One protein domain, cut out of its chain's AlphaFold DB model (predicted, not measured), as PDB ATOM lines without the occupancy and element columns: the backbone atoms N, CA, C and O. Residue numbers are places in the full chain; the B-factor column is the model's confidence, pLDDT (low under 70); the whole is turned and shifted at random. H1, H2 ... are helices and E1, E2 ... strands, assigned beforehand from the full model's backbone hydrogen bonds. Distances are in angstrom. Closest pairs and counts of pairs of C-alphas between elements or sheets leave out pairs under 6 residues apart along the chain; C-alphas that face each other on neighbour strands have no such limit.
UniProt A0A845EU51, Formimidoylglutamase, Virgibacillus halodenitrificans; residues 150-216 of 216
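What this domain is: This is residues 150 to 216 of the 216 residues of the protein "Formimidoylglutamase" of Virgibacillus halodenitrificans (UniProt A0A845EU51). A small parallel sheet of three strands, E1, E2 and E3 side by side, has two short helices, H1 and H2, on one side of it, each only grazing it. The chain goes from strand to helix to strand twice, and a long link between E1 and H1 loops away from the sheet before it reaches H1. The printed part has 67 residues with two named helices and three named strands, in the order E1, H1, E2, H2, E3, and its class is mixed, helices and strands. The sheet's order is E1, E2, E3, with parallel neighbours. The whole is compact, with a radius of gyration of the C-alphas of 11.3 A and spans of 33 by 23 by 19 A.

Where its parts are: Find C-alpha 150 at (-92.597, 338.462, 771.638); from there E1 runs through residues 150 to 154, 13.3 A long. H1 holds residues 171 to 178 and is 10.9 A long. Go on to C-alpha 182 at (-94.239, 337.620, 777.308), where E2 begins; it runs 19.5 A to residue 189. H2 holds residues 196 to 204 and is 12.4 A long. E3, residues 208 to 211, is 10.3 A long and ends with C-alpha 211 at (-75.218, 345.328, 772.238).

How they stand to each other: Start with the sheet, where E2 is the inner strand and E1 and E3 are edge strands. E1 and E2 are parallel at 16 degrees; look for N 151 and O 183, 2.8 A apart and within hydrogen-bond range. E2 and E3 are parallel at 5 degrees, with N 186 and O 208 within range at 2.9 A. H1 is on the sheet but only grazes it with residues 172 to 176; its closest C-alphas to E2 are those of Leu 176 and Ala 182, 6.1 A apart. H2 is on the sheet and only grazes it too, with residues 199 to 203; its closest C-alphas to E3 are those of Ala 202 and Glu 208, 7.6 A apart. H1 and H2 are only just apart, with their closest C-alphas at 8.4 A. E1, H1, E2 and E2, H2, E3 are strand-helix-strand units, two parallel neighbour strands with a helix between them, each with a right-handed crossover. In H1 and H2 every O i to N i+4 pair is within hydrogen-bond range.

The domain as a whole: The two C-alphas farthest apart are those of Glu 164 and Thr 216, at 37.2 A; Thr 216 is the chain's last residue. The printed part has no cut. The link from E1 to H1, residues 155 to 170, is long, those from H1 to E2 and from H2 to E3 are tight, and that from E2 to H2 is short. The mean pLDDT of the printed part is 97.3, and no printed residue is under 70.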
ATOM      1  N   GLY A 150     -93.979 338.003 771.764       98.31
ATOM      2  CA  GLY A 150     -92.597 338.462 771.638       98.31
ATOM      3  C   GLY A 150     -92.555 339.978 771.486       98.31
ATOM      4  O   GLY A 150     -93.237 340.528 770.623       98.31
ATOM      5  N   ILE A 151     -91.759 340.643 772.317       98.62
ATOM      6  CA  ILE A 151     -91.536 342.086 772.269       98.62
ATOM      7  C   ILE A 151     -90.108 342.319 771.788       98.62
ATOM      8  O   ILE A 151     -89.159 341.909 772.452       98.62
ATOM      9  N   ILE A 152     -89.968 342.982 770.642       98.62
ATOM     10  CA  ILE A 152     -88.674 343.410 770.108       98.62
ATOM     11  C   ILE A 152     -88.575 344.920 770.297       98.62
ATOM     12  O   ILE A 152     -89.406 345.665 769.777       98.62
ATOM     13  N   ASN A 153     -87.568 345.356 771.042       98.50
ATOM     14  CA  ASN A 153     -87.240 346.756 771.260       98.50
ATOM     15  C   ASN A 153     -85.949 347.106 770.527       98.50
ATOM     16  O   ASN A 153     -85.010 346.314 770.518       98.50
ATOM     17  N   ILE A 154     -85.900 348.296 769.943       98.25
ATOM     18  CA  ILE A 154     -84.689 348.854 769.345       98.25
ATOM     19  C   ILE A 154     -84.368 350.112 770.142       98.25
ATOM     20  O   ILE A 154     -84.942 351.172 769.887       98.25
ATOM     21  N   ASP A 155     -83.501 349.974 771.140       98.00
ATOM     22  CA  ASP A 155     -83.208 351.036 772.102       98.00
ATOM     23  C   ASP A 155     -81.808 350.869 772.695       98.00
ATOM     24  O   ASP A 155     -81.306 349.760 772.880       98.00
ATOM     25  N   ALA A 156     -81.213 352.004 773.048       97.75
ATOM     26  CA  ALA A 156     -79.993 352.064 773.834       97.75
ATOM     27  C   ALA A 156     -80.221 351.659 775.301       97.75
ATOM     28  O   ALA A 156     -79.257 351.330 775.994       97.75
ATOM     29  N   HIS A 157     -81.462 351.689 775.794       98.12
ATOM     30  CA  HIS A 157     -81.820 351.418 777.185       98.12
ATOM     31  C   HIS A 157     -82.708 350.182 777.317       98.12
ATOM     32  O   HIS A 157     -83.615 349.958 776.521       98.12
ATOM     33  N   PHE A 158     -82.520 349.423 778.400       98.25
ATOM     34  CA  PHE A 158     -83.395 348.286 778.703       98.25
ATOM     35  C   PHE A 158     -84.828 348.694 779.051       98.25
ATOM     36  O   PHE A 158     -85.749 347.916 778.825       98.25
ATOM     37  N   ASP A 159     -84.994 349.867 779.676       97.81
ATOM     38  CA  ASP A 159     -86.264 350.363 780.223       97.81
ATOM     39  C   ASP A 159     -86.978 349.370 781.171       97.81
ATOM     40  O   ASP A 159     -88.200 349.191 781.187       97.81
ATOM     41  N   MET A 160     -86.173 348.753 782.041       97.81
ATOM     42  CA  MET A 160     -86.591 347.800 783.080       97.81
ATOM     43  C   MET A 160     -86.435 348.349 784.512       97.81
ATOM     44  O   MET A 160     -86.111 347.616 785.448       97.81
ATOM     45  N   ARG A 161     -86.621 349.658 784.714       96.12
ATOM     46  CA  ARG A 161     -86.453 350.307 786.027       96.12
ATOM     47  C   ARG A 161     -87.509 349.832 787.026       96.12
ATOM     48  O   ARG A 161     -88.642 349.524 786.664       96.12
ATOM     49  N   SER A 162     -87.133 349.840 788.303       94.44
ATOM     50  CA  SER A 162     -88.052 349.620 789.425       94.44
ATOM     51  C   SER A 162     -88.411 350.967 790.036       94.44
ATOM     52  O   SER A 162     -87.548 351.628 790.604       94.44
ATOM     53  N   GLU A 163     -89.665 351.376 789.909       95.31
ATOM     54  CA  GLU A 163     -90.169 352.662 790.398       95.31
ATOM     55  C   GLU A 163     -91.528 352.445 791.075       95.31
ATOM     56  O   GLU A 163     -92.263 351.525 790.718       95.31
ATOM     57  N   GLU A 164     -91.899 353.306 792.027       93.75
ATOM     58  CA  GLU A 164     -93.192 353.205 792.733       93.75
ATOM     59  C   GLU A 164     -94.402 353.393 791.806       93.75
ATOM     60  O   GLU A 164     -95.517 352.980 792.130       93.75
ATOM     61  N   LYS A 165     -94.202 354.069 790.671       96.38
ATOM     62  CA  LYS A 165     -95.239 354.366 789.681       96.38
ATOM     63  C   LYS A 165     -94.727 354.073 788.272       96.38
ATOM     64  O   LYS A 165     -93.544 354.290 788.017       96.38
ATOM     65  N   PRO A 166     -95.609 353.678 787.336       97.62
ATOM     66  CA  PRO A 166     -95.274 353.566 785.922       97.62
ATOM     67  C   PRO A 166     -94.633 354.835 785.358       97.62
ATOM     68  O   PRO A 166     -95.116 355.949 785.594       97.62
ATOM     69  N   THR A 167     -93.561 354.656 784.588       98.44
ATOM     70  CA  THR A 167     -92.838 355.720 783.886       98.44
ATOM     71  C   THR A 167     -92.522 355.297 782.444       98.44
ATOM     72  O   THR A 167     -92.937 354.233 781.994       98.44
ATOM     73  N   SER A 168     -91.779 356.128 781.712       97.38
ATOM     74  CA  SER A 168     -91.236 355.770 780.394       97.38
ATOM     75  C   SER A 168     -90.203 354.644 780.434       97.38
ATOM     76  O   SER A 168     -89.958 354.064 779.395       97.38
ATOM     77  N   GLY A 169     -89.617 354.328 781.594       97.62
ATOM     78  CA  GLY A 169     -88.540 353.340 781.712       97.62
ATOM     79  C   GLY A 169     -88.891 352.096 782.525       97.62
ATOM     80  O   GLY A 169     -87.982 351.504 783.098       97.62
ATOM     81  N   THR A 170     -90.177 351.761 782.692       98.12
ATOM     82  CA  THR A 170     -90.635 350.661 783.579       98.12
ATOM     83  C   THR A 170     -91.442 349.570 782.874       98.12
ATOM     84  O   THR A 170     -91.625 348.488 783.424       98.12
ATOM     85  N   MET A 171     -91.990 349.864 781.697       98.00
ATOM     86  CA  MET A 171     -92.985 349.052 780.989       98.00
ATOM     87  C   MET A 171     -92.543 347.610 780.726       98.00
ATOM     88  O   MET A 171     -93.344 346.707 780.944       98.00
ATOM     89  N   PHE A 172     -91.294 347.363 780.319       98.44
ATOM     90  CA  PHE A 172     -90.832 346.001 780.028       98.44
ATOM     91  C   PHE A 172     -90.799 345.141 781.292       98.44
ATOM     92  O   PHE A 172     -91.326 344.029 781.303       98.44
ATOM     93  N   LYS A 173     -90.274 345.690 782.396       98.19
ATOM     94  CA  LYS A 173     -90.293 345.007 783.695       98.19
ATOM     95  C   LYS A 173     -91.725 344.756 784.173       98.19
ATOM     96  O   LYS A 173     -92.041 343.636 784.559       98.19
ATOM     97  N   GLN A 174     -92.604 345.755 784.071       98.19
ATOM     98  CA  GLN A 174     -94.021 345.616 784.431       98.19
ATOM     99  C   GLN A 174     -94.704 344.479 783.666       98.19
ATOM    100  O   GLN A 174     -95.461 343.708 784.250       98.19
ATOM    101  N   ILE A 175     -94.428 344.361 782.365       98.38
ATOM    102  CA  ILE A 175     -94.971 343.296 781.520       98.38
ATOM    103  C   ILE A 175     -94.456 341.925 781.975       98.38
ATOM    104  O   ILE A 175     -95.260 341.040 782.249       98.38
ATOM    105  N   LEU A 176     -93.142 341.751 782.119       98.19
ATOM    106  CA  LEU A 176     -92.533 340.450 782.441       98.19
ATOM    107  C   LEU A 176     -92.809 339.987 783.888       98.19
ATOM    108  O   LEU A 176     -92.812 338.787 784.197       98.19
ATOM    109  N   GLU A 177     -93.086 340.923 784.799       97.25
ATOM    110  CA  GLU A 177     -93.558 340.611 786.150       97.25
ATOM    111  C   GLU A 177     -94.928 339.928 786.133       97.25
ATOM    112  O   GLU A 177     -95.099 338.895 786.791       97.25
ATOM    113  N   GLN A 178     -95.872 340.472 785.359       96.00
ATOM    114  CA  GLN A 178     -97.271 340.037 785.357       96.00
ATOM    115  C   GLN A 178     -97.601 338.969 784.305       96.00
ATOM    116  O   GLN A 178     -98.579 338.240 784.468       96.00
ATOM    117  N   ASP A 179     -96.808 338.855 783.241       97.19
ATOM    118  CA  ASP A 179     -97.098 337.993 782.099       97.19
ATOM    119  C   ASP A 179     -95.949 337.030 781.804       97.19
ATOM    120  O   ASP A 179     -94.942 337.374 781.189       97.19
ATOM    121  N   LYS A 180     -96.136 335.774 782.216       96.19
ATOM    122  CA  LYS A 180     -95.167 334.691 781.995       96.19
ATOM    123  C   LYS A 180     -95.124 334.186 780.553       96.19
ATOM    124  O   LYS A 180     -94.284 333.351 780.239       96.19
ATOM    125  N   HIS A 181     -96.013 334.675 779.689       97.56
ATOM    126  CA  HIS A 181     -96.035 334.362 778.264       97.56
ATOM    127  C   HIS A 181     -95.489 335.508 777.403       97.56
ATOM    128  O   HIS A 181     -95.555 335.425 776.175       97.56
ATOM    129  N   ALA A 182     -94.970 336.577 778.012       98.12
ATOM    130  CA  ALA A 182     -94.239 337.620 777.308       98.12
ATOM    131  C   ALA A 182     -92.735 337.308 777.290       98.12
ATOM    132  O   ALA A 182     -92.169 336.894 778.301       98.12
ATOM    133  N   GLY A 183     -92.097 337.520 776.141       98.31
ATOM    134  CA  GLY A 183     -90.644 337.495 775.974       98.31
ATOM    135  C   GLY A 183     -90.140 338.846 775.480       98.31
ATOM    136  O   GLY A 183     -90.874 339.568 774.802       98.31
ATOM    137  N   TYR A 184     -88.897 339.183 775.817       98.62
ATOM    138  CA  TYR A 184     -88.300 340.477 775.508       98.62
ATOM    139  C   TYR A 184     -86.922 340.318 774.857       98.62
ATOM    140  O   TYR A 184     -86.042 339.682 775.432       98.62
ATOM    141  N   LEU A 185     -86.761 340.921 773.677       98.69
ATOM    142  CA  LEU A 185     -85.494 341.105 772.977       98.69
ATOM    143  C   LEU A 185     -85.203 342.604 772.824       98.69
ATOM    144  O   LEU A 185     -85.994 343.312 772.199       98.69
ATOM    145  N   CYS A 186     -84.066 343.082 773.335       98.38
ATOM    146  CA  CYS A 186     -83.606 344.457 773.115       98.38
ATOM    147  C   CYS A 186     -82.393 344.518 772.186       98.38
ATOM    148  O   CYS A 186     -81.360 343.919 772.459       98.38
ATOM    149  N   ILE A 187     -82.488 345.281 771.105       98.56
ATOM    150  CA  ILE A 187     -81.446 345.406 770.087       98.56
ATOM    151  C   ILE A 187     -80.837 346.807 770.164       98.56
ATOM    152  O   ILE A 187     -81.561 347.799 770.105       98.56
ATOM    153  N   GLY A 188     -79.508 346.883 770.244       98.06
ATOM    154  CA  GLY A 188     -78.764 348.143 770.269       98.06
ATOM    155  C   GLY A 188     -78.505 348.703 771.669       98.06
ATOM    156  O   GLY A 188     -78.297 349.911 771.798       98.06
ATOM    157  N   ILE A 189     -78.521 347.849 772.701       97.88
ATOM    158  CA  ILE A 189     -78.259 348.247 774.092       97.88
ATOM    159  C   ILE A 189     -76.877 348.874 774.198       97.88
ATOM    160  O   ILE A 189     -75.906 348.234 773.830       97.88
ATOM    161  N   GLN A 190     -76.790 350.074 774.777       97.19
ATOM    162  CA  GLN A 190     -75.513 350.729 775.058       97.19
ATOM    163  C   GLN A 190     -75.067 350.447 776.488       97.19
ATOM    164  O   GLN A 190     -75.774 350.794 777.444       97.19
ATOM    165  N   GLU A 191     -73.868 349.890 776.665       95.56
ATOM    166  CA  GLU A 191     -73.371 349.515 777.996       95.56
ATOM    167  C   GLU A 191     -73.311 350.725 778.944       95.56
ATOM    168  O   GLU A 191     -73.812 350.678 780.067       95.56
ATOM    169  N   PHE A 192     -72.808 351.865 778.463       95.31
ATOM    170  CA  PHE A 192     -72.728 353.101 779.252       95.31
ATOM    171  C   PHE A 192     -74.072 353.828 779.429       95.31
ATOM    172  O   PHE A 192     -74.158 354.765 780.226       95.31
ATOM    173  N   GLY A 193     -75.122 353.401 778.721       94.31
ATOM    174  CA  GLY A 193     -76.490 353.894 778.900       94.31
ATOM    175  C   GLY A 193     -77.231 353.226 780.061       94.31
ATOM    176  O   GLY A 193     -78.254 353.738 780.520       94.31
ATOM    177  N   ASN A 194     -76.714 352.103 780.575       97.75
ATOM    178  CA  ASN A 194     -77.414 351.252 781.531       97.75
ATOM    179  C   ASN A 194     -76.558 350.981 782.773       97.75
ATOM    180  O   ASN A 194     -75.345 350.802 782.720       97.75
ATOM    181  N   THR A 195     -77.191 350.938 783.946       97.31
ATOM    182  CA  THR A 195     -76.497 350.484 785.154       97.31
ATOM    183  C   THR A 195     -76.314 348.969 785.099       97.31
ATOM    184  O   THR A 195     -77.134 348.256 784.525       97.31
ATOM    185  N   LYS A 196     -75.295 348.441 785.791       97.75
ATOM    186  CA  LYS A 196     -75.102 346.984 785.938       97.75
ATOM    187  C   LYS A 196     -76.326 346.261 786.515       97.75
ATOM    188  O   LYS A 196     -76.507 345.078 786.271       97.75
ATOM    189  N   GLU A 197     -77.147 346.966 787.292       97.62
ATOM    190  CA  GLU A 197     -78.399 346.434 787.836       97.62
ATOM    191  C   GLU A 197     -79.433 346.138 786.743       97.62
ATOM    192  O   GLU A 197     -80.153 345.150 786.840       97.62
ATOM    193  N   LEU A 198     -79.495 346.956 785.688       98.00
ATOM    194  CA  LEU A 198     -80.425 346.732 784.581       98.00
ATOM    195  C   LEU A 198     -80.030 345.506 783.753       98.00
ATOM    196  O   LEU A 198     -80.914 344.746 783.382       98.00
ATOM    197  N   PHE A 199     -78.730 345.269 783.554       98.50
ATOM    198  CA  PHE A 199     -78.239 344.029 782.941       98.50
ATOM    199  C   PHE A 199     -78.643 342.798 783.757       98.50
ATOM    200  O   PHE A 199     -79.279 341.898 783.227       98.50
ATOM    201  N   LYS A 200     -78.384 342.806 785.072       98.31
ATOM    202  CA  LYS A 200     -78.818 341.715 785.961       98.31
ATOM    203  C   LYS A 200     -80.326 341.505 785.929       98.31
ATOM    204  O   LYS A 200     -80.782 340.375 785.894       98.31
ATOM    205  N   THR A 201     -81.093 342.595 785.927       98.25
ATOM    206  CA  THR A 201     -82.551 342.522 785.820       98.25
ATOM    207  C   THR A 201     -82.948 341.855 784.502       98.25
ATOM    208  O   THR A 201     -83.775 340.953 784.515       98.25
ATOM    209  N   ALA A 202     -82.357 342.251 783.373       98.19
ATOM    210  CA  ALA A 202     -82.619 341.619 782.083       98.19
ATOM    211  C   ALA A 202     -82.318 340.108 782.127       98.19
ATOM    212  O   ALA A 202     -83.178 339.314 781.738       98.19
ATOM    213  N   ASP A 203     -81.173 339.717 782.694       98.31
ATOM    214  CA  ASP A 203     -80.784 338.313 782.875       98.31
ATOM    215  C   ASP A 203     -81.775 337.550 783.784       98.31
ATOM    216  O   ASP A 203     -82.213 336.453 783.438       98.31
ATOM    217  N   ASP A 204     -82.201 338.139 784.910       98.06
ATOM    218  CA  ASP A 204     -83.143 337.536 785.870       98.06
ATOM    219  C   ASP A 204     -84.520 337.248 785.241       98.06
ATOM    220  O   ASP A 204     -85.178 336.257 785.579       98.06
ATOM    221  N   TYR A 205     -84.965 338.096 784.306       97.88
ATOM    222  CA  TYR A 205     -86.190 337.876 783.529       97.88
ATOM    223  C   TYR A 205     -85.965 337.050 782.252       97.88
ATOM    224  O   TYR A 205     -86.922 336.827 781.513       97.88
ATOM    225  N   ASN A 206     -84.751 336.537 782.017       98.00
ATOM    226  CA  ASN A 206     -84.356 335.800 780.810       98.00
ATOM    227  C   ASN A 206     -84.618 336.593 779.517       98.00
ATOM    228  O   ASN A 206     -85.126 336.050 778.536       98.00
ATOM    229  N   CYS A 207     -84.318 337.891 779.535       98.31
ATOM    230  CA  CYS A 207     -84.401 338.732 778.347       98.31
ATOM    231  C   CYS A 207     -83.225 338.436 777.417       98.31
ATOM    232  O   CYS A 207     -82.107 338.193 777.869       98.31
ATOM    233  N   GLU A 208     -83.463 338.535 776.117       98.50
ATOM    234  CA  GLU A 208     -82.397 338.542 775.124       98.50
ATOM    235  C   GLU A 208     -81.992 339.991 774.833       98.50
ATOM    236  O   GLU A 208     -82.827 340.902 774.831       98.50
ATOM    237  N   TYR A 209     -80.710 340.236 774.579       98.25
ATOM    238  CA  TYR A 209     -80.261 341.542 774.113       98.25
ATOM    239  C   TYR A 209     -79.030 341.457 773.220       98.25
ATOM    240  O   TYR A 209     -78.207 340.555 773.352       98.25
ATOM    241  N   ILE A 210     -78.927 342.421 772.307       98.25
ATOM    242  CA  ILE A 210     -77.795 342.624 771.401       98.25
ATOM    243  C   ILE A 210     -77.218 344.003 771.713       98.25
ATOM    244  O   ILE A 210     -77.962 344.992 771.716       98.25
ATOM    245  N   LEU A 211     -75.916 344.066 771.994       97.94
ATOM    246  CA  LEU A 211     -75.218 345.328 772.238       97.94
ATOM    247  C   LEU A 211     -75.151 346.166 770.960       97.94
ATOM    248  O   LEU A 211     -75.213 345.635 769.854       97.94
ATOM    249  N   GLU A 212     -75.014 347.481 771.096       96.75
ATOM    250  CA  GLU A 212     -74.892 348.397 769.960       96.75
ATOM    251  C   GLU A 212     -73.705 348.069 769.049       96.75
ATOM    252  O   GLU A 212     -73.791 348.273 767.840       96.75
ATOM    253  N   GLU A 213     -72.617 347.546 769.618       96.06
ATOM    254  CA  GLU A 213     -71.413 347.157 768.878       96.06
ATOM    255  C   GLU A 213     -71.582 345.868 768.060       96.06
ATOM    256  O   GLU A 213     -70.851 345.663 767.089       96.06
ATOM    257  N   ASP A 214     -72.579 345.050 768.401       96.94
ATOM    258  CA  ASP A 214     -72.863 343.766 767.753       96.94
ATOM    259  C   ASP A 214     -73.960 343.862 766.678       96.94
ATOM    260  O   ASP A 214     -74.246 342.882 765.984       96.94
ATOM    261  N   VAL A 215     -74.594 345.030 766.512       93.56
ATOM    262  CA  VAL A 215     -75.589 345.253 765.453       93.56
ATOM    263  C   VAL A 215     -74.871 345.472 764.117       93.56
ATOM    264  O   VAL A 215     -74.380 346.565 763.834       93.56
ATOM    265  N   THR A 216     -74.818 344.423 763.290       80.94
ATOM    266  CA  THR A 216     -74.188 344.422 761.953       80.94
ATOM    267  C   THR A 216     -75.182 344.528 760.808       80.94
ATOM    268  O   THR A 216     -76.207 343.812 760.874       80.94
TER     269      THR A 216